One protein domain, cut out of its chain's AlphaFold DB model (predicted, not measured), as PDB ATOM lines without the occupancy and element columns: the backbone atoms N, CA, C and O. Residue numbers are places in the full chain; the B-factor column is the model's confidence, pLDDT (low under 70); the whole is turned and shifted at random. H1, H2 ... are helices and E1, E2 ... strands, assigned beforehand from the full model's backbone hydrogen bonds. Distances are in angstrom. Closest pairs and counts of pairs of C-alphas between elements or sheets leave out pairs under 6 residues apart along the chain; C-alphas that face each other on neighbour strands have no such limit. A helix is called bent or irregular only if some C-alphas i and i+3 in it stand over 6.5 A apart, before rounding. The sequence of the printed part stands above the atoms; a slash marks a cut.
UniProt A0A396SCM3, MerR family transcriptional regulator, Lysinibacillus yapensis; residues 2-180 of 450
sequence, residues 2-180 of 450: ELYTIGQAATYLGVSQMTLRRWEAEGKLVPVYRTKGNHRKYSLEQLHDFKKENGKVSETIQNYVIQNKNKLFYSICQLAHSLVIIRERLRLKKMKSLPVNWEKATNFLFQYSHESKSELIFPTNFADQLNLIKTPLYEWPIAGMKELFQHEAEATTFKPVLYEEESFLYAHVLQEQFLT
ATOM      1  N   GLU A   2       5.153  47.679 288.653       83.25
ATOM      2  CA  GLU A   2       5.988  47.215 289.766       83.25
ATOM      3  C   GLU A   2       7.429  47.719 289.584       83.25
ATOM      4  O   GLU A   2       8.020  47.566 288.513       83.25
ATOM      5  N   LEU A   3       7.969  48.378 290.612       91.81
ATOM      6  CA  LEU A   3       9.285  49.014 290.575       91.81
ATOM      7  C   LEU A   3      10.237  48.368 291.582       91.81
ATOM      8  O   LEU A   3      10.021  48.409 292.795       91.81
ATOM      9  N   TYR A   4      11.345  47.859 291.062       94.75
ATOM     10  CA  TYR A   4      12.352  47.095 291.777       94.75
ATOM     11  C   TYR A   4      13.358  48.045 292.422       94.75
ATOM     12  O   TYR A   4      13.878  48.963 291.787       94.75
ATOM     13  N   THR A   5      13.648  47.836 293.704       95.69
ATOM     14  CA  THR A   5      14.777  48.495 294.377       95.69
ATOM     15  C   THR A   5      16.105  48.045 293.767       95.69
ATOM     16  O   THR A   5      16.183  46.996 293.134       95.69
ATOM     17  N   ILE A   6      17.183  48.790 294.020       94.81
ATOM     18  CA  ILE A   6      18.536  48.376 293.617       94.81
ATOM     19  C   ILE A   6      18.909  46.967 294.113       94.81
ATOM     20  O   ILE A   6      19.560  46.230 293.383       94.81
ATOM     21  N   GLY A   7      18.477  46.564 295.313       90.12
ATOM     22  CA  GLY A   7      18.732  45.217 295.838       90.12
ATOM     23  C   GLY A   7      17.995  44.129 295.056       90.12
ATOM     24  O   GLY A   7      18.589  43.116 294.688       90.12
ATOM     25  N   GLN A   8      16.723  44.365 294.735       93.25
ATOM     26  CA  GLN A   8      15.921  43.428 293.943       93.25
ATOM     27  C   GLN A   8      16.408  43.360 292.489       93.25
ATOM     28  O   GLN A   8      16.529  42.273 291.934       93.25
ATOM     29  N   ALA A   9      16.768  44.501 291.895       94.00
ATOM     30  CA  ALA A   9      17.359  44.569 290.561       94.00
ATOM     31  C   ALA A   9      18.710  43.839 290.489       94.00
ATOM     32  O   ALA A   9      18.960  43.090 289.548       94.00
ATOM     33  N   ALA A  10      19.564  44.013 291.503       90.19
ATOM     34  CA  ALA A  10      20.856  43.336 291.606       90.19
ATOM     35  C   ALA A  10      20.672  41.813 291.657       90.19
ATOM     36  O   ALA A  10      21.313  41.082 290.907       90.19
ATOM     37  N   THR A  11      19.718  41.364 292.477       91.56
ATOM     38  CA  THR A  11      19.345  39.949 292.600       91.56
ATOM     39  C   THR A  11      18.834  39.392 291.271       91.56
ATOM     40  O   THR A  11      19.297  38.351 290.819       91.56
ATOM     41  N   TYR A  12      17.937  40.114 290.594       89.75
ATOM     42  CA  TYR A  12      17.372  39.701 289.307       89.75
ATOM     43  C   TYR A  12      18.433  39.552 288.198       89.75
ATOM     44  O   TYR A  12      18.373  38.631 287.372       89.75
ATOM     45  N   LEU A  13      19.417  40.454 288.182       85.81
ATOM     46  CA  LEU A  13      20.515  40.470 287.213       85.81
ATOM     47  C   LEU A  13      21.707  39.583 287.612       85.81
ATOM     48  O   LEU A  13      22.607  39.406 286.798       85.81
ATOM     49  N   GLY A  14      21.721  39.019 288.824       82.62
ATOM     50  CA  GLY A  14      22.822  38.184 289.314       82.62
ATOM     51  C   GLY A  14      24.122  38.954 289.572       82.62
ATOM     52  O   GLY A  14      25.206  38.403 289.402       82.62
ATOM     53  N   VAL A  15      24.040  40.233 289.953       85.69
ATOM     54  CA  VAL A  15      25.207  41.096 290.218       85.69
ATOM     55  C   VAL A  15      25.126  41.750 291.594       85.69
ATOM     56  O   VAL A  15      24.093  41.726 292.254       85.69
ATOM     57  N   SER A  16      26.215  42.380 292.042       85.38
ATOM     58  CA  SER A  16      26.201  43.161 293.283       85.38
ATOM     59  C   SER A  16      25.465  44.501 293.110       85.38
ATOM     60  O   SER A  16      25.441  45.089 292.024       85.38
ATOM     61  N   GLN A  17      24.939  45.062 294.205       90.75
ATOM     62  CA  GLN A  17      24.398  46.429 294.190       90.75
ATOM     63  C   GLN A  17      25.466  47.472 293.810       90.75
ATOM     64  O   GLN A  17      25.134  48.502 293.231       90.75
ATOM     65  N   MET A  18      26.746  47.215 294.107       81.88
ATOM     66  CA  MET A  18      27.852  48.092 293.705       81.88
ATOM     67  C   MET A  18      28.009  48.125 292.179       81.88
ATOM     68  O   MET A  18      28.164  49.195 291.595       81.88
ATOM     69  N   THR A  19      27.876  46.970 291.525       79.88
ATOM     70  CA  THR A  19      27.917  46.845 290.062       79.88
ATOM     71  C   THR A  19      26.821  47.682 289.402       79.88
ATOM     72  O   THR A  19      27.106  48.406 288.452       79.88
ATOM     73  N   LEU A  20      25.599  47.665 289.947       87.12
ATOM     74  CA  LEU A  20      24.501  48.509 289.460       87.12
ATOM     75  C   LEU A  20      24.784  50.009 289.597       87.12
ATOM     76  O   LEU A  20      24.440  50.778 288.704       87.12
ATOM     77  N   ARG A  21      25.428  50.438 290.690       89.50
ATOM     78  CA  ARG A  21      25.828  51.847 290.871       89.50
ATOM     79  C   ARG A  21      26.877  52.261 289.843       89.50
ATOM     80  O   ARG A  21      26.790  53.360 289.305       89.50
ATOM     81  N   ARG A  22      27.838  51.378 289.553       88.50
ATOM     82  CA  ARG A  22      28.855  51.605 288.522       88.50
ATOM     83  C   ARG A  22      28.232  51.687 287.129       88.50
ATOM     84  O   ARG A  22      28.521  52.619 286.394       88.50
ATOM     85  N   TRP A  23      27.347  50.757 286.777       91.69
ATOM     86  CA  TRP A  23      26.666  50.776 285.480       91.69
ATOM     87  C   TRP A  23      25.789  52.004 285.284       91.69
ATOM     88  O   TRP A  23      25.714  52.508 284.171       91.69
ATOM     89  N   GLU A  24      25.151  52.504 286.338       89.00
ATOM     90  CA  GLU A  24      24.445  53.779 286.269       89.00
ATOM     91  C   GLU A  24      25.409  54.941 285.991       89.00
ATOM     92  O   GLU A  24      25.137  55.745 285.105       89.00
ATOM     93  N   ALA A  25      26.537  55.021 286.707       86.56
ATOM     94  CA  ALA A  25      27.540  56.070 286.501       86.56
ATOM     95  C   ALA A  25      28.145  56.041 285.085       86.56
ATOM     96  O   ALA A  25      28.446  57.083 284.515       86.56
ATOM     97  N   GLU A  26      28.280  54.847 284.505       79.31
ATOM     98  CA  GLU A  26      28.736  54.618 283.128       79.31
ATOM     99  C   GLU A  26      27.611  54.761 282.081       79.31
ATOM    100  O   GLU A  26      27.844  54.521 280.899       79.31
ATOM    101  N   GLY A  27      26.379  55.086 282.493       85.44
ATOM    102  CA  GLY A  27      25.218  55.224 281.605       85.44
ATOM    103  C   GLY A  27      24.691  53.913 281.006       85.44
ATOM    104  O   GLY A  27      23.811  53.944 280.152       85.44
ATOM    105  N   LYS A  28      25.194  52.753 281.447       84.38
ATOM    106  CA  LYS A  28      24.836  51.423 280.923       84.38
ATOM    107  C   LYS A  28      23.447  50.962 281.364       84.38
ATOM    108  O   LYS A  28      22.728  50.370 280.573       84.38
ATOM    109  N   LEU A  29      23.073  51.212 282.621       90.31
ATOM    110  CA  LEU A  29      21.750  50.875 283.159       90.31
ATOM    111  C   LEU A  29      21.304  51.945 284.162       90.31
ATOM    112  O   LEU A  29      21.702  51.931 285.328       90.31
ATOM    113  N   VAL A  30      20.475  52.879 283.698       93.31
ATOM    114  CA  VAL A  30      20.000  54.031 284.481       93.31
ATOM    115  C   VAL A  30      18.604  53.738 285.040       93.31
ATOM    116  O   VAL A  30      17.743  53.333 284.268       93.31
ATOM    117  N   PRO A  31      18.325  53.918 286.343       93.38
ATOM    118  CA  PRO A  31      17.001  53.644 286.902       93.38
ATOM    119  C   PRO A  31      15.917  54.485 286.216       93.38
ATOM    120  O   PRO A  31      16.079  55.693 286.056       93.38
ATOM    121  N   VAL A  32      14.782  53.866 285.881       93.56
ATOM    122  CA  VAL A  32      13.620  54.569 285.297       93.56
ATOM    123  C   VAL A  32      13.047  55.643 286.221       93.56
ATOM    124  O   VAL A  32      12.364  56.555 285.767       93.56
ATOM    125  N   TYR A  33      13.290  55.528 287.528       90.88
ATOM    126  CA  TYR A  33      12.770  56.464 288.513       90.88
ATOM    127  C   TYR A  33      13.667  56.560 289.753       90.88
ATOM    128  O   TYR A  33      14.308  55.591 290.175       90.88
ATOM    129  N   ARG A  34      13.661  57.735 290.392       93.00
ATOM    130  CA  ARG A  34      14.236  57.965 291.721       93.00
ATOM    131  C   ARG A  34      13.161  58.494 292.662       93.00
ATOM    132  O   ARG A  34      12.447  59.435 292.338       93.00
ATOM    133  N   THR A  35      13.051  57.889 293.842       90.00
ATOM    134  CA  THR A  35      12.116  58.357 294.885       90.00
ATOM    135  C   THR A  35      12.543  59.722 295.440       90.00
ATOM    136  O   THR A  35      13.706  60.092 295.299       90.00
ATOM    137  N   LYS A  36      11.670  60.404 296.198       86.69
ATOM    138  CA  LYS A  36      12.025  61.639 296.933       86.69
ATOM    139  C   LYS A  36      13.248  61.481 297.859       86.69
ATOM    140  O   LYS A  36      14.028  62.412 297.985       86.69
ATOM    141  N   GLY A  37      13.463  60.293 298.435       85.75
ATOM    142  CA  GLY A  37      14.667  59.943 299.215       85.75
ATOM    143  C   GLY A  37      15.881  59.524 298.369       85.75
ATOM    144  O   GLY A  37      16.805  58.898 298.871       85.75
ATOM    145  N   ASN A  38      15.860  59.794 297.063       89.25
ATOM    146  CA  ASN A  38      16.909  59.470 296.094       89.25
ATOM    147  C   ASN A  38      17.225  57.965 295.911       89.25
ATOM    148  O   ASN A  38      18.265  57.592 295.358       89.25
ATOM    149  N   HIS A  39      16.327  57.069 296.330       89.69
ATOM    150  CA  HIS A  39      16.454  55.636 296.061       89.69
ATOM    151  C   HIS A  39      16.135  55.292 294.604       89.69
ATOM    152  O   HIS A  39      15.151  55.771 294.040       89.69
ATOM    153  N   ARG A  40      16.951  54.406 294.027       94.50
ATOM    154  CA  ARG A  40      16.854  53.925 292.642       94.50
ATOM    155  C   ARG A  40      15.718  52.924 292.479       94.50
ATOM    156  O   ARG A  40      15.570  52.026 293.316       94.50
ATOM    157  N   LYS A  41      14.964  53.064 291.390       95.12
ATOM    158  CA  LYS A  41      13.869  52.176 291.010       95.12
ATOM    159  C   LYS A  41      13.997  51.756 289.545       95.12
ATOM    160  O   LYS A  41      14.169  52.604 288.675       95.12
ATOM    161  N   TYR A  42      13.904  50.453 289.301       95.62
ATOM    162  CA  TYR A  42      14.022  49.819 287.984       95.62
ATOM    163  C   TYR A  42      12.692  49.156 287.608       95.62
ATOM    164  O   TYR A  42      12.013  48.626 288.489       95.62
ATOM    165  N   SER A  43      12.297  49.178 286.335       94.50
ATOM    166  CA  SER A  43      11.137  48.398 285.874       94.50
ATOM    167  C   SER A  43      11.559  46.969 285.528       94.50
ATOM    168  O   SER A  43      12.710  46.723 285.164       94.50
ATOM    169  N   LEU A  44      10.633  46.010 285.631       91.88
ATOM    170  CA  LEU A  44      10.909  44.624 285.244       91.88
ATOM    171  C   LEU A  44      11.290  44.507 283.759       91.88
ATOM    172  O   LEU A  44      12.233  43.794 283.433       91.88
ATOM    173  N   GLU A  45      10.597  45.243 282.887       90.12
ATOM    174  CA  GLU A  45      10.866  45.313 281.444       90.12
ATOM    175  C   GLU A  45      12.304  45.766 281.167       90.12
ATOM    176  O   GLU A  45      13.062  45.051 280.520       90.12
ATOM    177  N   GLN A  46      12.735  46.865 281.798       91.44
ATOM    178  CA  GLN A  46      14.106  47.356 281.692       91.44
ATOM    179  C   GLN A  46      15.134  46.302 282.122       91.44
ATOM    180  O   GLN A  46      16.148  46.107 281.454       91.44
ATOM    181  N   LEU A  47      14.910  45.642 283.263       92.44
ATOM    182  CA  LEU A  47      15.840  44.633 283.769       92.44
ATOM    183  C   LEU A  47      15.877  43.400 282.863       92.44
ATOM    184  O   LEU A  47      16.938  42.815 282.659       92.44
ATOM    185  N   HIS A  48      14.727  42.993 282.329       89.88
ATOM    186  CA  HIS A  48      14.606  41.863 281.420       89.88
ATOM    187  C   HIS A  48      15.306  42.135 280.084       89.88
ATOM    188  O   HIS A  48      16.110  41.310 279.644       89.88
ATOM    189  N   ASP A  49      15.073  43.299 279.481       86.38
ATOM    190  CA  ASP A  49      15.701  43.693 278.220       86.38
ATOM    191  C   ASP A  49      17.210  43.831 278.379       86.38
ATOM    192  O   ASP A  49      17.971  43.222 277.625       86.38
ATOM    193  N   PHE A  50      17.657  44.485 279.454       87.75
ATOM    194  CA  PHE A  50      19.077  44.595 279.771       87.75
ATOM    195  C   PHE A  50      19.736  43.222 279.976       87.75
ATOM    196  O   PHE A  50      20.858  42.988 279.518       87.75
ATOM    197  N   LYS A  51      19.053  42.273 280.633       85.25
ATOM    198  CA  LYS A  51      19.551  40.900 280.824       85.25
ATOM    199  C   LYS A  51      19.633  40.135 279.500       85.25
ATOM    200  O   LYS A  51      20.610  39.428 279.263       85.25
ATOM    201  N   LYS A  52      18.637  40.294 278.625       80.75
ATOM    202  CA  LYS A  52      18.570  39.645 277.309       80.75
ATOM    203  C   LYS A  52      19.636  40.180 276.352       80.75
ATOM    204  O   LYS A  52      20.271  39.395 275.649       80.75
ATOM    205  N   GLU A  53      19.852  41.491 276.334       75.56
ATOM    206  CA  GLU A  53      20.886  42.135 275.520       75.56
ATOM    207  C   GLU A  53      22.289  41.729 275.971       75.56
ATOM    208  O   GLU A  53      23.089  41.274 275.150       75.56
ATOM    209  N   ASN A  54      22.573  41.783 277.275       71.06
ATOM    210  CA  ASN A  54      23.873  41.356 277.798       71.06
ATOM    211  C   ASN A  54      24.113  39.847 277.636       71.06
ATOM    212  O   ASN A  54      25.245  39.444 277.373       71.06
ATOM    213  N   GLY A  55      23.066  39.019 277.720       67.12
ATOM    214  CA  GLY A  55      23.156  37.581 277.448       67.12
ATOM    215  C   GLY A  55      23.596  37.278 276.011       67.12
ATOM    216  O   GLY A  55      24.545  36.527 275.804       67.12
ATOM    217  N   LYS A  56      22.984  37.937 275.016       63.16
ATOM    218  CA  LYS A  56      23.355  37.787 273.594       63.16
ATOM    219  C   LYS A  56      24.767  38.288 273.287       63.16
ATOM    220  O   LYS A  56      25.485  37.686 272.487       63.16
ATOM    221  N   VAL A  57      25.171  39.402 273.900       64.12
ATOM    222  CA  VAL A  57      26.532  39.943 273.753       64.12
ATOM    223  C   VAL A  57      27.556  38.973 274.346       64.12
ATOM    224  O   VAL A  57      28.562  38.691 273.700       64.12
ATOM    225  N   SER A  58      27.278  38.410 275.525       71.38
ATOM    226  CA  SER A  58      28.139  37.411 276.169       71.38
ATOM    227  C   SER A  58      28.299  36.149 275.313       71.38
ATOM    228  O   SER A  58      29.426  35.715 275.082       71.38
ATOM    229  N   GLU A  59      27.208  35.629 274.750       72.62
ATOM    230  CA  GLU A  59      27.232  34.470 273.848       72.62
ATOM    231  C   GLU A  59      28.019  34.757 272.554       72.62
ATOM    232  O   GLU A  59      28.820  33.941 272.101       72.62
ATOM    233  N   THR A  60      27.864  35.955 271.981       74.94
ATOM    234  CA  THR A  60      28.609  36.378 270.781       74.94
ATOM    235  C   THR A  60      30.114  36.458 271.048       74.94
ATOM    236  O   THR A  60      30.913  36.005 270.226       74.94
ATOM    237  N   ILE A  61      30.512  36.998 272.204       78.38
ATOM    238  CA  ILE A  61      31.918  37.084 272.624       78.38
ATOM    239  C   ILE A  61      32.493  35.685 272.859       78.38
ATOM    240  O   ILE A  61      33.581  35.385 272.370       78.38
ATOM    241  N   GLN A  62      31.761  34.809 273.551       78.62
ATOM    242  CA  GLN A  62      32.183  33.423 273.769       78.62
ATOM    243  C   GLN A  62      32.372  32.681 272.440       78.62
ATOM    244  O   GLN A  62      33.415  32.065 272.220       78.62
ATOM    245  N   ASN A  63      31.425  32.821 271.509       79.19
ATOM    246  CA  ASN A  63      31.544  32.259 270.165       79.19
ATOM    247  C   ASN A  63      32.761  32.817 269.415       79.19
ATOM    248  O   ASN A  63      33.490  32.052 268.781       79.19
ATOM    249  N   TYR A  64      33.035  34.122 269.519       83.06
ATOM    250  CA  TYR A  64      34.227  34.733 268.928       83.06
ATOM    251  C   TYR A  64      35.523  34.141 269.499       83.06
ATOM    252  O   TYR A  64      36.425  33.790 268.731       83.06
ATOM    253  N   VAL A  65      35.612  33.995 270.825       83.81
ATOM    254  CA  VAL A  65      36.766  33.398 271.519       83.81
ATOM    255  C   VAL A  65      36.993  31.965 271.039       83.81
ATOM    256  O   VAL A  65      38.106  31.634 270.629       83.81
ATOM    257  N   ILE A  66      35.937  31.145 271.000       77.88
ATOM    258  CA  ILE A  66      35.994  29.744 270.555       77.88
ATOM    259  C   ILE A  66      36.453  29.652 269.094       77.88
ATOM    260  O   ILE A  66      37.416  28.948 268.789       77.88
ATOM    261  N   GLN A  67      35.821  30.406 268.191       82.50
ATOM    262  CA  GLN A  67      36.129  30.381 266.755       82.50
ATOM    263  C   GLN A  67      37.558  30.837 266.436       82.50
ATOM    264  O   GLN A  67      38.136  30.430 265.426       82.50
ATOM    265  N   ASN A  68      38.139  31.691 267.279       82.56
ATOM    266  CA  ASN A  68      39.462  32.260 267.056       82.56
ATOM    267  C   ASN A  68      40.556  31.644 267.943       82.56
ATOM    268  O   ASN A  68      41.711  32.033 267.788       82.56
ATOM    269  N   LYS A  69      40.249  30.644 268.784       79.38
ATOM    270  CA  LYS A  69      41.210  29.986 269.692       79.38
ATOM    271  C   LYS A  69      42.477  29.496 268.976       79.38
ATOM    272  O   LYS A  69      43.589  29.771 269.416       79.38
ATOM    273  N   ASN A  70      42.331  28.854 267.817       65.50
ATOM    274  CA  ASN A  70      43.480  28.364 267.042       65.50
ATOM    275  C   ASN A  70      44.325  29.503 266.453       65.50
ATOM    276  O   ASN A  70      45.549  29.408 266.389       65.50
ATOM    277  N   LYS A  71      43.686  30.600 266.030       74.81
ATOM    278  CA  LYS A  71      44.391  31.782 265.511       74.81
ATOM    279  C   LYS A  71      45.079  32.567 266.630       74.81
ATOM    280  O   LYS A  71      46.158  33.107 266.396       74.81
ATOM    281  N   LEU A  72      44.483  32.594 267.824       82.38
ATOM    282  CA  LEU A  72      45.089  33.126 269.043       82.38
ATOM    283  C   LEU A  72      46.379  32.379 269.368       82.38
ATOM    284  O   LEU A  72      47.440  32.998 269.412       82.38
ATOM    285  N   PHE A  73      46.295  31.052 269.468       73.75
ATOM    286  CA  PHE A  73      47.454  30.195 269.690       73.75
ATOM    287  C   PHE A  73      48.536  30.407 268.624       73.75
ATOM    288  O   PHE A  73      49.692  30.679 268.942       73.75
ATOM    289  N   TYR A  74      48.155  30.368 267.343       69.88
ATOM    290  CA  TYR A  74      49.094  30.568 266.240       69.88
ATOM    291  C   TYR A  74      49.796  31.928 266.316       69.88
ATOM    292  O   TYR A  74      51.006  32.002 266.120       69.88
ATOM    293  N   SER A  75      49.065  33.002 266.621       81.62
ATOM    294  CA  SER A  75      49.634  34.346 266.751       81.62
ATOM    295  C   SER A  75      50.639  34.447 267.897       81.62
ATOM    296  O   SER A  75      51.688  35.064 267.727       81.62
ATOM    297  N   ILE A  76      50.392  33.779 269.024       81.12
ATOM    298  CA  ILE A  76      51.371  33.694 270.117       81.12
ATOM    299  C   ILE A  76      52.625  32.936 269.668       81.12
ATOM    300  O   ILE A  76      53.739  33.415 269.875       81.12
ATOM    301  N   CYS A  77      52.471  31.814 268.959       68.50
ATOM    302  CA  CYS A  77      53.610  31.098 268.377       68.50
ATOM    303  C   CYS A  77      54.402  31.974 267.391       68.50
ATOM    304  O   CYS A  77      55.630  31.901 267.339       68.50
ATOM    305  N   GLN A  78      53.723  32.836 266.624       77.50
ATOM    306  CA  GLN A  78      54.384  33.796 265.741       77.50
ATOM    307  C   GLN A  78      55.167  34.862 266.515       77.50
ATOM    308  O   GLN A  78      56.254  35.225 266.056       77.50
ATOM    309  N   LEU A  79      54.676  35.336 267.668       82.81
ATOM    310  CA  LEU A  79      55.448  36.215 268.556       82.81
ATOM    311  C   LEU A  79      56.696  35.501 269.069       82.81
ATOM    312  O   LEU A  79      57.797  36.018 268.895       82.81
ATOM    313  N   ALA A  80      56.538  34.294 269.614       69.62
ATOM    314  CA  ALA A  80      57.638  33.509 270.168       69.62
ATOM    315  C   ALA A  80      58.729  33.234 269.118       69.62
ATOM    316  O   ALA A  80      59.899  33.547 269.321       69.62
ATOM    317  N   HIS A  81      58.348  32.752 267.933       66.12
ATOM    318  CA  HIS A  81      59.296  32.535 266.839       66.12
ATOM    319  C   HIS A  81      59.942  33.850 266.373       66.12
ATOM    320  O   HIS A  81      61.128  33.900 266.044       66.12
ATOM    321  N   SER A  82      59.185  34.946 266.373       80.44
ATOM    322  CA  SER A  82      59.731  36.255 266.033       80.44
ATOM    323  C   SER A  82      60.746  36.754 267.062       80.44
ATOM    324  O   SER A  82      61.711  37.382 266.637       80.44
ATOM    325  N   LEU A  83      60.611  36.438 268.357       74.62
ATOM    326  CA  LEU A  83      61.642  36.736 269.364       74.62
ATOM    327  C   LEU A  83      62.962  36.044 269.031       74.62
ATOM    328  O   LEU A  83      64.002  36.699 269.030       74.62
ATOM    329  N   VAL A  84      62.921  34.764 268.656       69.00
ATOM    330  CA  VAL A  84      64.116  34.010 268.235       69.00
ATOM    331  C   VAL A  84      64.778  34.672 267.021       69.00
ATOM    332  O   VAL A  84      65.990  34.887 266.992       69.00
ATOM    333  N   ILE A  85      63.980  35.081 266.029       69.81
ATOM    334  CA  ILE A  85      64.485  35.781 264.841       69.81
ATOM    335  C   ILE A  85      65.079  37.148 265.210       69.81
ATOM    336  O   ILE A  85      66.113  37.532 264.660       69.81
ATOM    337  N   ILE A  86      64.427  37.905 266.097       74.12
ATOM    338  CA  ILE A  86      64.908  39.205 266.584       74.12
ATOM    339  C   ILE A  86      66.260  39.019 267.276       74.12
ATOM    340  O   ILE A  86      67.214  39.706 266.911       74.12
ATOM    341  N   ARG A  87      66.365  38.041 268.184       65.19
ATOM    342  CA  ARG A  87      67.598  37.674 268.889       65.19
ATOM    343  C   ARG A  87      68.736  37.381 267.916       65.19
ATOM    344  O   ARG A  87      69.783  38.021 267.991       65.19
ATOM    345  N   GLU A  88      68.529  36.483 266.954       68.94
ATOM    346  CA  GLU A  88      69.568  36.142 265.974       68.94
ATOM    347  C   GLU A  88      69.962  37.336 265.099       68.94
ATOM    348  O   GLU A  88      71.142  37.572 264.830       68.94
ATOM    349  N   ARG A  89      68.987  38.147 264.674       75.88
ATOM    350  CA  ARG A  89      69.270  39.351 263.885       75.88
ATOM    351  C   ARG A  89      70.083  40.365 264.670       75.88
ATOM    352  O   ARG A  89      70.970  40.982 264.085       75.88
ATOM    353  N   LEU A  90      69.807  40.543 265.954       61.34
ATOM    354  CA  LEU A  90      70.558  41.461 266.797       61.34
ATOM    355  C   LEU A  90      71.958  40.928 267.114       61.34
ATOM    356  O   LEU A  90      72.919  41.680 266.963       61.34
ATOM    357  N   ARG A  91      72.105  39.628 267.421       66.44
ATOM    358  CA  ARG A  91      73.411  38.958 267.591       66.44
ATOM    359  C   ARG A  91      74.319  39.177 266.384       66.44
ATOM    360  O   ARG A  91      75.506  39.453 266.521       66.44
ATOM    361  N   LEU A  92      73.743  39.104 265.188       68.31
ATOM    362  CA  LEU A  92      74.452  39.318 263.928       68.31
ATOM    363  C   LEU A  92      74.583  40.799 263.530       68.31
ATOM    364  O   LEU A  92      75.088  41.070 262.441       68.31
ATOM    365  N   LYS A  93      74.103  41.748 264.351       66.38
ATOM    366  CA  LYS A  93      73.998  43.189 264.035       66.38
ATOM    367  C   LYS A  93      73.290  43.468 262.695       66.38
ATOM    368  O   LYS A  93      73.618  44.397 261.965       66.38
ATOM    369  N   LYS A  94      72.309  42.632 262.349       69.75
ATOM    370  CA  LYS A  94      71.495  42.667 261.117       69.75
ATOM    371  C   LYS A  94      70.033  43.033 261.388       69.75
ATOM    372  O   LYS A  94      69.173  42.828 260.524       69.75
ATOM    373  N   MET A  95      69.723  43.545 262.577       66.06
ATOM    374  CA  MET A  95      68.358  43.908 262.927       66.06
ATOM    375  C   MET A  95      67.976  45.232 262.283       66.06
ATOM    376  O   MET A  95      68.402  46.295 262.707       66.06
ATOM    377  N   LYS A  96      67.172  45.144 261.225       61.56
ATOM    378  CA  LYS A  96      66.658  46.320 260.523       61.56
ATOM    379  C   LYS A  96      65.221  46.617 260.928       61.56
ATOM    380  O   LYS A  96      64.832  47.761 261.037       61.56
ATOM    381  N   SER A  97      64.354  45.622 261.033       67.75
ATOM    382  CA  SER A  97      62.953  45.801 261.451       67.75
ATOM    383  C   SER A  97      62.444  44.532 262.087       67.75
ATOM    384  O   SER A  97      63.003  43.449 261.851       67.75
ATOM    385  N   LEU A  98      61.354  44.682 262.840       75.00
ATOM    386  CA  LEU A  98      60.614  43.567 263.401       75.00
ATOM    387  C   LEU A  98      60.300  42.525 262.312       75.00
ATOM    388  O   LEU A  98      60.111  42.861 261.134       75.00
ATOM    389  N   PRO A  99      60.329  41.228 262.652       81.69
ATOM    390  CA  PRO A  99      59.906  40.186 261.736       81.69
ATOM    391  C   PRO A  99      58.468  40.430 261.284       81.69
ATOM    392  O   PRO A  99      57.613  40.803 262.077       81.69
ATOM    393  N   VAL A 100      58.172  40.137 260.017       75.50
ATOM    394  CA  VAL A 100      56.810  40.252 259.462       75.50
ATOM    395  C   VAL A 100      55.792  39.467 260.300       75.50
ATOM    396  O   VAL A 100      54.636  39.859 260.424       75.50
ATOM    397  N   ASN A 101      56.227  38.354 260.888       75.12
ATOM    398  CA  ASN A 101      55.402  37.519 261.749       75.12
ATOM    399  C   ASN A 101      55.061  38.196 263.083       75.12
ATOM    400  O   ASN A 101      53.947  38.010 263.562       75.12
ATOM    401  N   TRP A 102      55.956  39.035 263.615       84.94
ATOM    402  CA  TRP A 102      55.680  39.873 264.779       84.94
ATOM    403  C   TRP A 102      54.552  40.847 264.464       84.94
ATOM    404  O   TRP A 102      53.535  40.854 265.140       84.94
ATOM    405  N   GLU A 103      54.678  41.601 263.370       77.94
ATOM    406  CA  GLU A 103      53.662  42.579 262.971       77.94
ATOM    407  C   GLU A 103      52.300  41.922 262.698       77.94
ATOM    408  O   GLU A 103      51.256  42.448 263.084       77.94
ATOM    409  N   LYS A 104      52.283  40.744 262.060       77.88
ATOM    410  CA  LYS A 104      51.052  39.963 261.856       77.88
ATOM    411  C   LYS A 104      50.422  39.540 263.180       77.88
ATOM    412  O   LYS A 104      49.210  39.680 263.335       77.88
ATOM    413  N   ALA A 105      51.232  39.039 264.110       83.94
ATOM    414  CA  ALA A 105      50.766  38.602 265.416       83.94
ATOM    415  C   ALA A 105      50.245  39.772 266.252       83.94
ATOM    416  O   ALA A 105      49.139  39.687 266.769       83.94
ATOM    417  N   THR A 106      50.980  40.886 266.305       87.12
ATOM    418  CA  THR A 106      50.549  42.130 266.949       87.12
ATOM    419  C   THR A 106      49.180  42.564 266.443       87.12
ATOM    420  O   THR A 106      48.278  42.793 267.244       87.12
ATOM    421  N   ASN A 107      48.997  42.641 265.122       79.81
ATOM    422  CA  ASN A 107      47.726  43.072 264.542       79.81
ATOM    423  C   ASN A 107      46.578  42.132 264.920       79.81
ATOM    424  O   ASN A 107      45.499  42.598 265.289       79.81
ATOM    425  N   PHE A 108      46.812  40.819 264.852       88.88
ATOM    426  CA  PHE A 108      45.802  39.843 265.238       88.88
ATOM    427  C   PHE A 108      45.467  39.933 266.729       88.88
ATOM    428  O   PHE A 108      44.295  39.988 267.071       88.88
ATOM    429  N   LEU A 109      46.465  39.956 267.615       90.31
ATOM    430  CA  LEU A 109      46.264  39.946 269.066       90.31
ATOM    431  C   LEU A 109      45.598  41.232 269.556       90.31
ATOM    432  O   LEU A 109      44.709  41.178 270.405       90.31
ATOM    433  N   PHE A 110      45.962  42.375 268.973       88.75
ATOM    434  CA  PHE A 110      45.282  43.646 269.214       88.75
ATOM    435  C   PHE A 110      43.804  43.571 268.805       88.75
ATOM    436  O   PHE A 110      42.919  43.882 269.598       88.75
ATOM    437  N   GLN A 111      43.513  43.080 267.596       81.69
ATOM    438  CA  GLN A 111      42.131  42.916 267.145       81.69
ATOM    439  C   GLN A 111      41.362  41.910 268.015       81.69
ATOM    440  O   GLN A 111      40.227  42.174 268.406       81.69
ATOM    441  N   TYR A 112      41.978  40.772 268.328       89.88
ATOM    442  CA  TYR A 112      41.379  39.700 269.108       89.88
ATOM    443  C   TYR A 112      41.013  40.168 270.511       89.88
ATOM    444  O   TYR A 112      39.872  39.993 270.933       89.88
ATOM    445  N   SER A 113      41.951  40.790 271.225       89.25
ATOM    446  CA  SER A 113      41.714  41.303 272.579       89.25
ATOM    447  C   SER A 113      40.600  42.356 272.603       89.25
ATOM    448  O   SER A 113      39.742  42.341 273.483       89.25
ATOM    449  N   HIS A 114      40.529  43.195 271.570       85.31
ATOM    450  CA  HIS A 114      39.463  44.177 271.418       85.31
ATOM    451  C   HIS A 114      38.081  43.558 271.131       85.31
ATOM    452  O   HIS A 114      37.092  43.924 271.774       85.31
ATOM    453  N   GLU A 115      37.974  42.641 270.167       82.50
ATOM    454  CA  GLU A 115      36.702  41.991 269.799       82.50
ATOM    455  C   GLU A 115      36.193  41.047 270.897       82.50
ATOM    456  O   GLU A 115      34.996  40.994 271.169       82.50
ATOM    457  N   SER A 116      37.105  40.366 271.592       84.75
ATOM    458  CA  SER A 116      36.781  39.485 272.721       84.75
ATOM    459  C   SER A 116      36.451  40.226 274.020       84.75
ATOM    460  O   SER A 116      36.148  39.576 275.017       84.75
ATOM    461  N   LYS A 117      36.503  41.566 274.028       82.12
ATOM    462  CA  LYS A 117      36.295  42.392 275.232       82.12
ATOM    463  C   LYS A 117      37.203  41.979 276.391       82.12
ATOM    464  O   LYS A 117      36.775  41.943 277.541       82.12
ATOM    465  N   SER A 118      38.451  41.677 276.055       84.69
ATOM    466  CA  SER A 118      39.496  41.380 277.026       84.69
ATOM    467  C   SER A 118      39.702  42.545 277.993       84.69
ATOM    468  O   SER A 118      39.530  43.706 277.615       84.69
ATOM    469  N   GLU A 119      40.097  42.236 279.227       83.62
ATOM    470  CA  GLU A 119      40.442  43.247 280.235       83.62
ATOM    471  C   GLU A 119      41.661  44.071 279.802       83.62
ATOM    472  O   GLU A 119      41.722  45.276 280.043       83.62
ATOM    473  N   LEU A 120      42.596  43.432 279.095       87.25
ATOM    474  CA  LEU A 120      43.731  44.069 278.447       87.25
ATOM    475  C   LEU A 120      43.564  44.042 276.927       87.25
ATOM    476  O   LEU A 120      43.390  42.982 276.326       87.25
ATOM    477  N   ILE A 121      43.715  45.204 276.291       88.25
ATOM    478  CA  ILE A 121      43.923  45.292 274.843       88.25
ATOM    479  C   ILE A 121      45.407  45.084 274.560       88.25
ATOM    480  O   ILE A 121      46.249  45.819 275.075       88.25
ATOM    481  N   PHE A 122      45.733  44.081 273.744       90.50
ATOM    482  CA  PHE A 122      47.114  43.725 273.439       90.50
ATOM    483  C   PHE A 122      47.853  44.934 272.836       90.50
ATOM    484  O   PHE A 122      47.389  45.461 271.825       90.50
ATOM    485  N   PRO A 123      48.986  45.385 273.398       85.31
ATOM    486  CA  PRO A 123      49.601  46.640 272.979       85.31
ATOM    487  C   PRO A 123      50.075  46.623 271.520       85.31
ATOM    488  O   PRO A 123      50.466  45.585 270.989       85.31
ATOM    489  N   THR A 124      50.085  47.781 270.857       80.94
ATOM    490  CA  THR A 124      50.569  47.940 269.469       80.94
ATOM    491  C   THR A 124      52.033  48.366 269.389       80.94
ATOM    492  O   THR A 124      52.700  48.067 268.398       80.94
ATOM    493  N   ASN A 125      52.554  49.019 270.430       78.75
ATOM    494  CA  ASN A 125      53.955  49.414 270.503       78.75
ATOM    495  C   ASN A 125      54.820  48.279 271.063       78.75
ATOM    496  O   ASN A 125      54.393  47.498 271.912       78.75
ATOM    497  N   PHE A 126      56.052  48.204 270.571       74.88
ATOM    498  CA  PHE A 126      56.953  47.099 270.868       74.88
ATOM    499  C   PHE A 126      57.334  47.016 272.351       74.88
ATOM    500  O   PHE A 126      57.444  45.922 272.890       74.88
ATOM    501  N   ALA A 127      57.485  48.149 273.036       70.62
ATOM    502  CA  ALA A 127      57.896  48.161 274.436       70.62
ATOM    503  C   ALA A 127      56.838  47.591 275.383       70.62
ATOM    504  O   ALA A 127      57.143  46.722 276.196       70.62
ATOM    505  N   ASP A 128      55.587  48.025 275.245       75.94
ATOM    506  CA  ASP A 128      54.483  47.507 276.050       75.94
ATOM    507  C   ASP A 128      54.216  46.033 275.727       75.94
ATOM    508  O   ASP A 128      53.915  45.249 276.624       75.94
ATOM    509  N   GLN A 129      54.393  45.625 274.461       85.50
ATOM    510  CA  GLN A 129      54.349  44.211 274.075       85.50
ATOM    511  C   GLN A 129      55.429  43.404 274.791       85.50
ATOM    512  O   GLN A 129      55.125  42.346 275.327       85.50
ATOM    513  N   LEU A 130      56.672  43.895 274.822       74.25
ATOM    514  CA  LEU A 130      57.762  43.235 275.539       74.25
ATOM    515  C   LEU A 130      57.484  43.156 277.040       74.25
ATOM    516  O   LEU A 130      57.803  42.144 277.651       74.25
ATOM    517  N   ASN A 131      56.880  44.185 277.636       72.81
ATOM    518  CA  ASN A 131      56.507  44.158 279.049       72.81
ATOM    519  C   ASN A 131      55.417  43.129 279.337       72.81
ATOM    520  O   ASN A 131      55.549  42.370 280.288       72.81
ATOM    521  N   LEU A 132      54.393  43.049 278.489       81.50
ATOM    522  CA  LEU A 132      53.355  42.029 278.606       81.50
ATOM    523  C   LEU A 132      53.922  40.615 278.412       81.50
ATOM    524  O   LEU A 132      53.564  39.694 279.133       81.50
ATOM    525  N   ILE A 133      54.850  40.449 277.470       79.38
ATOM    526  CA  ILE A 133      55.520  39.179 277.170       79.38
ATOM    527  C   ILE A 133      56.363  38.639 278.329       79.38
ATOM    528  O   ILE A 133      56.608  37.438 278.390       79.38
ATOM    529  N   LYS A 134      56.757  39.495 279.276       68.38
ATOM    530  CA  LYS A 134      57.421  39.068 280.513       68.38
ATOM    531  C   LYS A 134      56.451  38.396 281.502       68.38
ATOM    532  O   LYS A 134      56.909  37.734 282.426       68.38
ATOM    533  N   THR A 135      55.145  38.566 281.331       74.81
ATOM    534  CA  THR A 135      54.112  37.991 282.200       74.81
ATOM    535  C   THR A 135      53.641  36.645 281.647       74.81
ATOM    536  O   THR A 135      53.333  36.609 280.454       74.81
ATOM    537  N   PRO A 136      53.512  35.577 282.466       73.88
ATOM    538  CA  PRO A 136      53.021  34.263 282.031       73.88
ATOM    539  C   PRO A 136      51.764  34.346 281.158       73.88
ATOM    540  O   PRO A 136      50.867  35.143 281.436       73.88
ATOM    541  N   LEU A 137      51.669  33.521 280.106       79.12
ATOM    542  CA  LEU A 137      50.580  33.649 279.120       79.12
ATOM    543  C   LEU A 137      49.200  33.451 279.757       79.12
ATOM    544  O   LEU A 137      48.252  34.137 279.382       79.12
ATOM    545  N   TYR A 138      49.086  32.560 280.745       77.50
ATOM    546  CA  TYR A 138      47.837  32.319 281.476       77.50
ATOM    547  C   TYR A 138      47.409  33.499 282.371       77.50
ATOM    548  O   TYR A 138      46.244  33.564 282.765       77.50
ATOM    549  N   GLU A 139      48.324  34.423 282.685       78.06
ATOM    550  CA  GLU A 139      48.058  35.653 283.448       78.06
ATOM    551  C   GLU A 139      47.763  36.850 282.546       78.06
ATOM    552  O   GLU A 139      47.407  37.925 283.035       78.06
ATOM    553  N   TRP A 140      47.892  36.700 281.225       87.38
ATOM    554  CA  TRP A 140      47.499  37.770 280.322       87.38
ATOM    555  C   TRP A 140      45.998  38.021 280.486       87.38
ATOM    556  O   TRP A 140      45.219  37.077 280.330       87.38
ATOM    557  N   PRO A 141      45.559  39.277 280.710       86.25
ATOM    558  CA  PRO A 141      44.144  39.620 280.870       86.25
ATOM    559  C   PRO A 141      43.405  39.617 279.518       86.25
ATOM    560  O   PRO A 141      42.630  40.520 279.195       86.25
ATOM    561  N   ILE A 142      43.691  38.621 278.679       90.12
ATOM    562  CA  ILE A 142      43.131  38.411 277.352       90.12
ATOM    563  C   ILE A 142      42.242  37.171 277.394       90.12
ATOM    564  O   ILE A 142      42.634  36.112 277.880       90.12
ATOM    565  N   ALA A 143      41.021  37.312 276.884       88.38
ATOM    566  CA  ALA A 143      40.019  36.256 276.902       88.38
ATOM    567  C   ALA A 143      40.547  34.971 276.240       88.38
ATOM    568  O   ALA A 143      41.204  35.023 275.202       88.38
ATOM    569  N   GLY A 144      40.259  33.809 276.829       83.50
ATOM    570  CA  GLY A 144      40.691  32.516 276.298       83.50
ATOM    571  C   GLY A 144      42.136  32.123 276.628       83.50
ATOM    572  O   GLY A 144      42.520  30.998 276.310       83.50
ATOM    573  N   MET A 145      42.946  33.005 277.234       83.69
ATOM    574  CA  MET A 145      44.344  32.696 277.568       83.69
ATOM    575  C   MET A 145      44.464  31.655 278.676       83.69
ATOM    576  O   MET A 145      45.185  30.671 278.515       83.69
ATOM    577  N   LYS A 146      43.723  31.834 279.774       79.75
ATOM    578  CA  LYS A 146      43.755  30.919 280.917       79.75
ATOM    579  C   LYS A 146      43.355  29.501 280.512       79.75
ATOM    580  O   LYS A 146      44.004  28.549 280.917       79.75
ATOM    581  N   GLU A 147      42.336  29.353 279.670       78.81
ATOM    582  CA  GLU A 147      41.861  28.056 279.177       78.81
ATOM    583  C   GLU A 147      42.810  27.427 278.146       78.81
ATOM    584  O   GLU A 147      42.867  26.206 278.007       78.81
ATOM    585  N   LEU A 148      43.519  28.247 277.366       74.38
ATOM    586  CA  LEU A 148      44.452  27.775 276.343       74.38
ATOM    587  C   LEU A 148      45.793  27.336 276.948       74.38
ATOM    588  O   LEU A 148      46.401  26.399 276.435       74.38
ATOM    589  N   PHE A 149      46.217  27.979 278.039       70.56
ATOM    590  CA  PHE A 149      47.510  27.767 278.693       70.56
ATOM    591  C   PHE A 149      47.384  27.281 280.146       70.56
ATOM    592  O   PHE A 149      48.323  27.414 280.922       70.56
ATOM    593  N   GLN A 150      46.257  26.665 280.526       64.94
ATOM    594  CA  GLN A 150      46.026  26.161 281.892       64.94
ATOM    595  C   GLN A 150      47.139  25.216 282.382       64.94
ATOM    596  O   GLN A 150      47.541  25.275 283.538       64.94
ATOM    597  N   HIS A 151      47.691  24.396 281.480       55.66
ATOM    598  CA  HIS A 151      48.745  23.430 281.794       55.66
ATOM    599  C   HIS A 151      50.130  24.073 281.970       55.66
ATOM    600  O   HIS A 151      51.025  23.440 282.518       55.66
ATOM    601  N   GLU A 152      50.319  25.328 281.544       54.53
ATOM    602  CA  GLU A 152      51.529  26.109 281.838       54.53
ATOM    603  C   GLU A 152      51.610  26.449 283.335       54.53
ATOM    604  O   GLU A 152      52.693  26.432 283.905       54.53
ATOM    605  N   ALA A 153      50.466  26.666 283.994       48.38
ATOM    606  CA  ALA A 153      50.397  26.902 285.438       48.38
ATOM    607  C   ALA A 153      50.670  25.632 286.273       48.38
ATOM    608  O   ALA A 153      51.045  25.724 287.440       48.38
ATOM    609  N   GLU A 154      50.482  24.448 285.680       47.31
ATOM    610  CA  GLU A 154      50.649  23.136 286.324       47.31
ATOM    611  C   GLU A 154      52.042  22.525 286.080       47.31
ATOM    612  O   GLU A 154      52.452  21.596 286.778       47.31
ATOM    613  N   ALA A 155      52.790  23.034 285.096       46.84
ATOM    614  CA  ALA A 155      54.083  22.498 284.697       46.84
ATOM    615  C   ALA A 155      55.243  23.204 285.418       46.84
ATOM    616  O   ALA A 155      55.690  24.274 285.016       46.84
ATOM    617  N   THR A 156      55.844  22.554 286.420       46.06
ATOM    618  CA  THR A 156      57.108  23.017 287.037       46.06
ATOM    619  C   THR A 156      58.340  22.835 286.135       46.06
ATOM    620  O   THR A 156      59.443  23.224 286.511       46.06
ATOM    621  N   THR A 157      58.187  22.228 284.953       42.81
ATOM    622  CA  THR A 157      59.297  21.826 284.067       42.81
ATOM    623  C   THR A 157      59.112  22.196 282.595       42.81
ATOM    624  O   THR A 157      60.006  21.923 281.797       42.81
ATOM    625  N   PHE A 158      58.011  22.848 282.211       36.12
ATOM    626  CA  PHE A 158      57.778  23.242 280.819       36.12
ATOM    627  C   PHE A 158      57.727  24.766 280.700       36.12
ATOM    628  O   PHE A 158      56.693  25.384 280.922       36.12
ATOM    629  N   LYS A 159      58.866  25.378 280.360       40.12
ATOM    630  CA  LYS A 159      58.940  26.799 280.001       40.12
ATOM    631  C   LYS A 159      58.520  26.930 278.524       40.12
ATOM    632  O   LYS A 159      59.198  26.353 277.672       40.12
ATOM    633  N   PRO A 160      57.427  27.636 278.175       42.94
ATOM    634  CA  PRO A 160      57.140  27.978 276.782       42.94
ATOM    635  C   PRO A 160      58.344  28.676 276.136       42.94
ATOM    636  O   PRO A 160      59.124  29.314 276.831       42.94
ATOM    637  N   VAL A 161      58.461  28.648 274.806       43.19
ATOM    638  CA  VAL A 161      59.560  29.294 274.043       43.19
ATOM    639  C   VAL A 161      59.757  30.785 274.396       43.19
ATOM    640  O   VAL A 161      60.855  31.319 274.268       43.19
ATOM    641  N   LEU A 162      58.708  31.460 274.887       47.81
ATOM    642  CA  LEU A 162      58.764  32.827 275.428       47.81
ATOM    643  C   LEU A 162      59.661  32.980 276.679       47.81
ATOM    644  O   LEU A 162      60.134  34.084 276.937       47.81
ATOM    645  N   TYR A 163      59.934  31.894 277.410       49.75
ATOM    646  CA  TYR A 163      60.592  31.865 278.725       49.75
ATOM    647  C   TYR A 163      61.883  31.041 278.778       49.75
ATOM    648  O   TYR A 163      62.363  30.737 279.872       49.75
ATOM    649  N   GLU A 164      62.491  30.684 277.643       52.25
ATOM    650  CA  GLU A 164      63.897  30.262 277.679       52.25
ATOM    651  C   GLU A 164      64.726  31.377 278.352       52.25
ATOM    652  O   GLU A 164      64.571  32.552 278.016       52.25
ATOM    653  N   GLU A 165      65.559  31.023 279.341       39.84
ATOM    654  CA  GLU A 165      66.221  31.948 280.292       39.84
ATOM    655  C   GLU A 165      66.976  33.108 279.619       39.84
ATOM    656  O   GLU A 165      67.058  34.213 280.156       39.84
ATOM    657  N   GLU A 166      67.460  32.889 278.399       42.91
ATOM    658  CA  GLU A 166      68.180  33.881 277.601       42.91
ATOM    659  C   GLU A 166      67.263  34.873 276.858       42.91
ATOM    660  O   GLU A 166      67.704  35.965 276.511       42.91
ATOM    661  N   SER A 167      65.991  34.538 276.614       41.44
ATOM    662  CA  SER A 167      65.019  35.381 275.892       41.44
ATOM    663  C   SER A 167      64.384  36.446 276.797       41.44
ATOM    664  O   SER A 167      64.130  37.571 276.357       41.44
ATOM    665  N   PHE A 168      64.187  36.121 278.079       37.22
ATOM    666  CA  PHE A 168      63.589  37.003 279.088       37.22
ATOM    667  C   PHE A 168      64.543  38.124 279.533       37.22
ATOM    668  O   PHE A 168      64.164  39.298 279.552       37.22
ATOM    669  N   LEU A 169      65.812  37.787 279.802       36.09
ATOM    670  CA  LEU A 169      66.857  38.760 280.146       36.09
ATOM    671  C   LEU A 169      67.128  39.736 278.980       36.09
ATOM    672  O   LEU A 169      67.437  40.909 279.183       36.09
ATOM    673  N   TYR A 170      66.927  39.275 277.741       42.25
ATOM    674  CA  TYR A 170      67.158  40.041 276.517       42.25
ATOM    675  C   TYR A 170      66.037  41.035 276.169       42.25
ATOM    676  O   TYR A 170      66.306  42.092 275.596       42.25
ATOM    677  N   ALA A 171      64.789  40.760 276.565       38.59
ATOM    678  CA  ALA A 171      63.683  41.713 276.443       38.59
ATOM    679  C   ALA A 171      63.899  42.980 277.299       38.59
ATOM    680  O   ALA A 171      63.416  44.052 276.937       38.59
ATOM    681  N   HIS A 172      64.644  42.874 278.408       35.69
ATOM    682  CA  HIS A 172      65.044  44.018 279.236       35.69
ATOM    683  C   HIS A 172      66.096  44.891 278.526       35.69
ATOM    684  O   HIS A 172      65.930  46.102 278.435       35.69
ATOM    685  N   VAL A 173      67.104  44.266 277.905       37.19
ATOM    686  CA  VAL A 173      68.158  44.951 277.123       37.19
ATOM    687  C   VAL A 173      67.607  45.604 275.841       37.19
ATOM    688  O   VAL A 173      68.066  46.663 275.419       37.19
ATOM    689  N   LEU A 174      66.586  45.005 275.217       40.59
ATOM    690  CA  LEU A 174      65.907  45.545 274.030       40.59
ATOM    691  C   LEU A 174      65.078  46.805 274.314       40.59
ATOM    692  O   LEU A 174      64.963  47.666 273.440       40.59
ATOM    693  N   GLN A 175      64.508  46.914 275.516       38.38
ATOM    694  CA  GLN A 175      63.705  48.062 275.933       38.38
ATOM    695  C   GLN A 175      64.559  49.336 276.038       38.38
ATOM    696  O   GLN A 175      64.107  50.399 275.624       38.38
ATOM    697  N   GLU A 176      65.809  49.213 276.490       35.25
ATOM    698  CA  GLU A 176      66.767  50.324 276.565       35.25
ATOM    699  C   GLU A 176      67.347  50.719 275.192       35.25
ATOM    700  O   GLU A 176      67.724  51.868 274.997       35.25
ATOM    701  N   GLN A 177      67.376  49.808 274.208       37.12
ATOM    702  CA  GLN A 177      67.957  50.072 272.880       37.12
ATOM    703  C   GLN A 177      66.967  50.581 271.815       37.12
ATOM    704  O   GLN A 177      67.405  51.178 270.832       37.12
ATOM    705  N   PHE A 178      65.658  50.327 271.949       37.91
ATOM    706  CA  PHE A 178      64.674  50.596 270.879       37.91
ATOM    707  C   PHE A 178      63.686  51.738 271.141       37.91
ATOM    708  O   PHE A 178      62.984  52.134 270.210       37.91
ATOM    709  N   LEU A 179      63.579  52.255 272.369       40.34
ATOM    710  CA  LEU A 179      62.493  53.184 272.709       40.34
ATOM    711  C   LEU A 179      62.738  54.652 272.367       40.34
ATOM    712  O   LEU A 179      61.778  55.406 272.240       40.34
ATOM    713  N   THR A 180      63.971  55.033 272.091       42.84
ATOM    714  CA  THR A 180      64.311  56.289 271.432       42.84
ATOM    715  C   THR A 180      65.608  56.021 270.700       42.84
ATOM    716  O   THR A 180      66.671  55.946 271.310       42.84
TER     717      THR A 180
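This is residues 2 to 180 of the 450 residues of the protein "MerR family transcriptional regulator" of Lysinibacillus yapensis (UniProt A0A396SCM3). Picture a lopsided dumbbell: a small head of the two-strand sheet E1 E2 with H1 and H2, a long bent helix H3 whose first arm is the bridge, and a larger, loose helical lobe at the far end. In that lobe H4 folds back along H3's second arm, H7 crosses that arm, and H5 and the short H6 fill in with long loops. The 179 printed residues hold seven named helices and two named strands in the order E1 H1 H2 E2 H3 H4 H5 H6 H7, the class is mostly helix, and the sheet is antiparallel. The whole is loose, with a radius of gyration of the C-alphas of 22.3 A, and is a rod spanning 73 by 35 by 29 A.

Start at E1, residues 3 to 5, antiparallel to E2, residues 40 to 43; N 4 and O 42 are 2.8 A apart, within hydrogen-bond range. H1, residues 6 to 13, touches H2, residues 17 to 25, about perpendicular at 86 degrees, closest at the C-alphas of Ala 10 and Gln 17, 5.4 A. H3, residues 44 to 91, is the hub, touching three helices; by its hydrogen bonds it was assigned as one helix, but it is bent, with C-alphas 67 and 70 7.6 A apart. Its arms H3a, residues 44 to 67, and H3b, residues 70 to 91, stand at a steep tilt of 52 degrees. H3a touches H1 with residues 47 to 51 alone, the closest C-alphas being Leu 13 and Lys 51, 6.5 A. H3b and H4, residues 100 to 115, form a helical hairpin; they touch at Ser 75 and Ala 105, C-alphas 4.6 A apart, at 36 degrees, only just a steep tilt, opposite ways. H7, residues 165 to 178, touches H3b, closest at the C-alphas of Leu 83 and Ser 167, 7.5 A, and at 73 degrees is only just about perpendicular. H5, residues 126 to 133, only just touches H7, with 3 pairs of C-alphas within 8 A, the closest Ala 127 and Gln 175, 6.0 A. H6, residues 145 to 148, is close but not clearly touching H3b, with the C-alphas of Phe 73 and Leu 148 7.7 A apart. Helix packing is mostly crossed, 1 of 5 touching pairs with a tilt being shallow. Every O i to N i+4 pair is within hydrogen-bond range in H1, H2, H3a, H3b, H4 and H5; H7 has 5 of 10, and H6 is too short for one.

Find C-alpha 3, where E1 begins, at (9.285, 49.014, 290.575). H3a starts at C-alpha 44, (10.909, 44.624, 285.244), and runs 34.4 A; H3b runs 31.8 A. H4 measures 22.7 A and H7 20.9 A, the latter ending at C-alpha 178, (64.674, 50.596, 270.879).

The C-alphas farthest apart, Lys 36 and Leu 92, are 74.1 A apart. Residues 52 to 57, in H3, stand free. The printed part has no cut; the links H2 to E2, H5 to H6 and H6 to H7 are long. The mean pLDDT of the printed part is 74.9; 52 residues are under 70, among them 90 to 97 and 150 to 180, and H7 has a mean of 39.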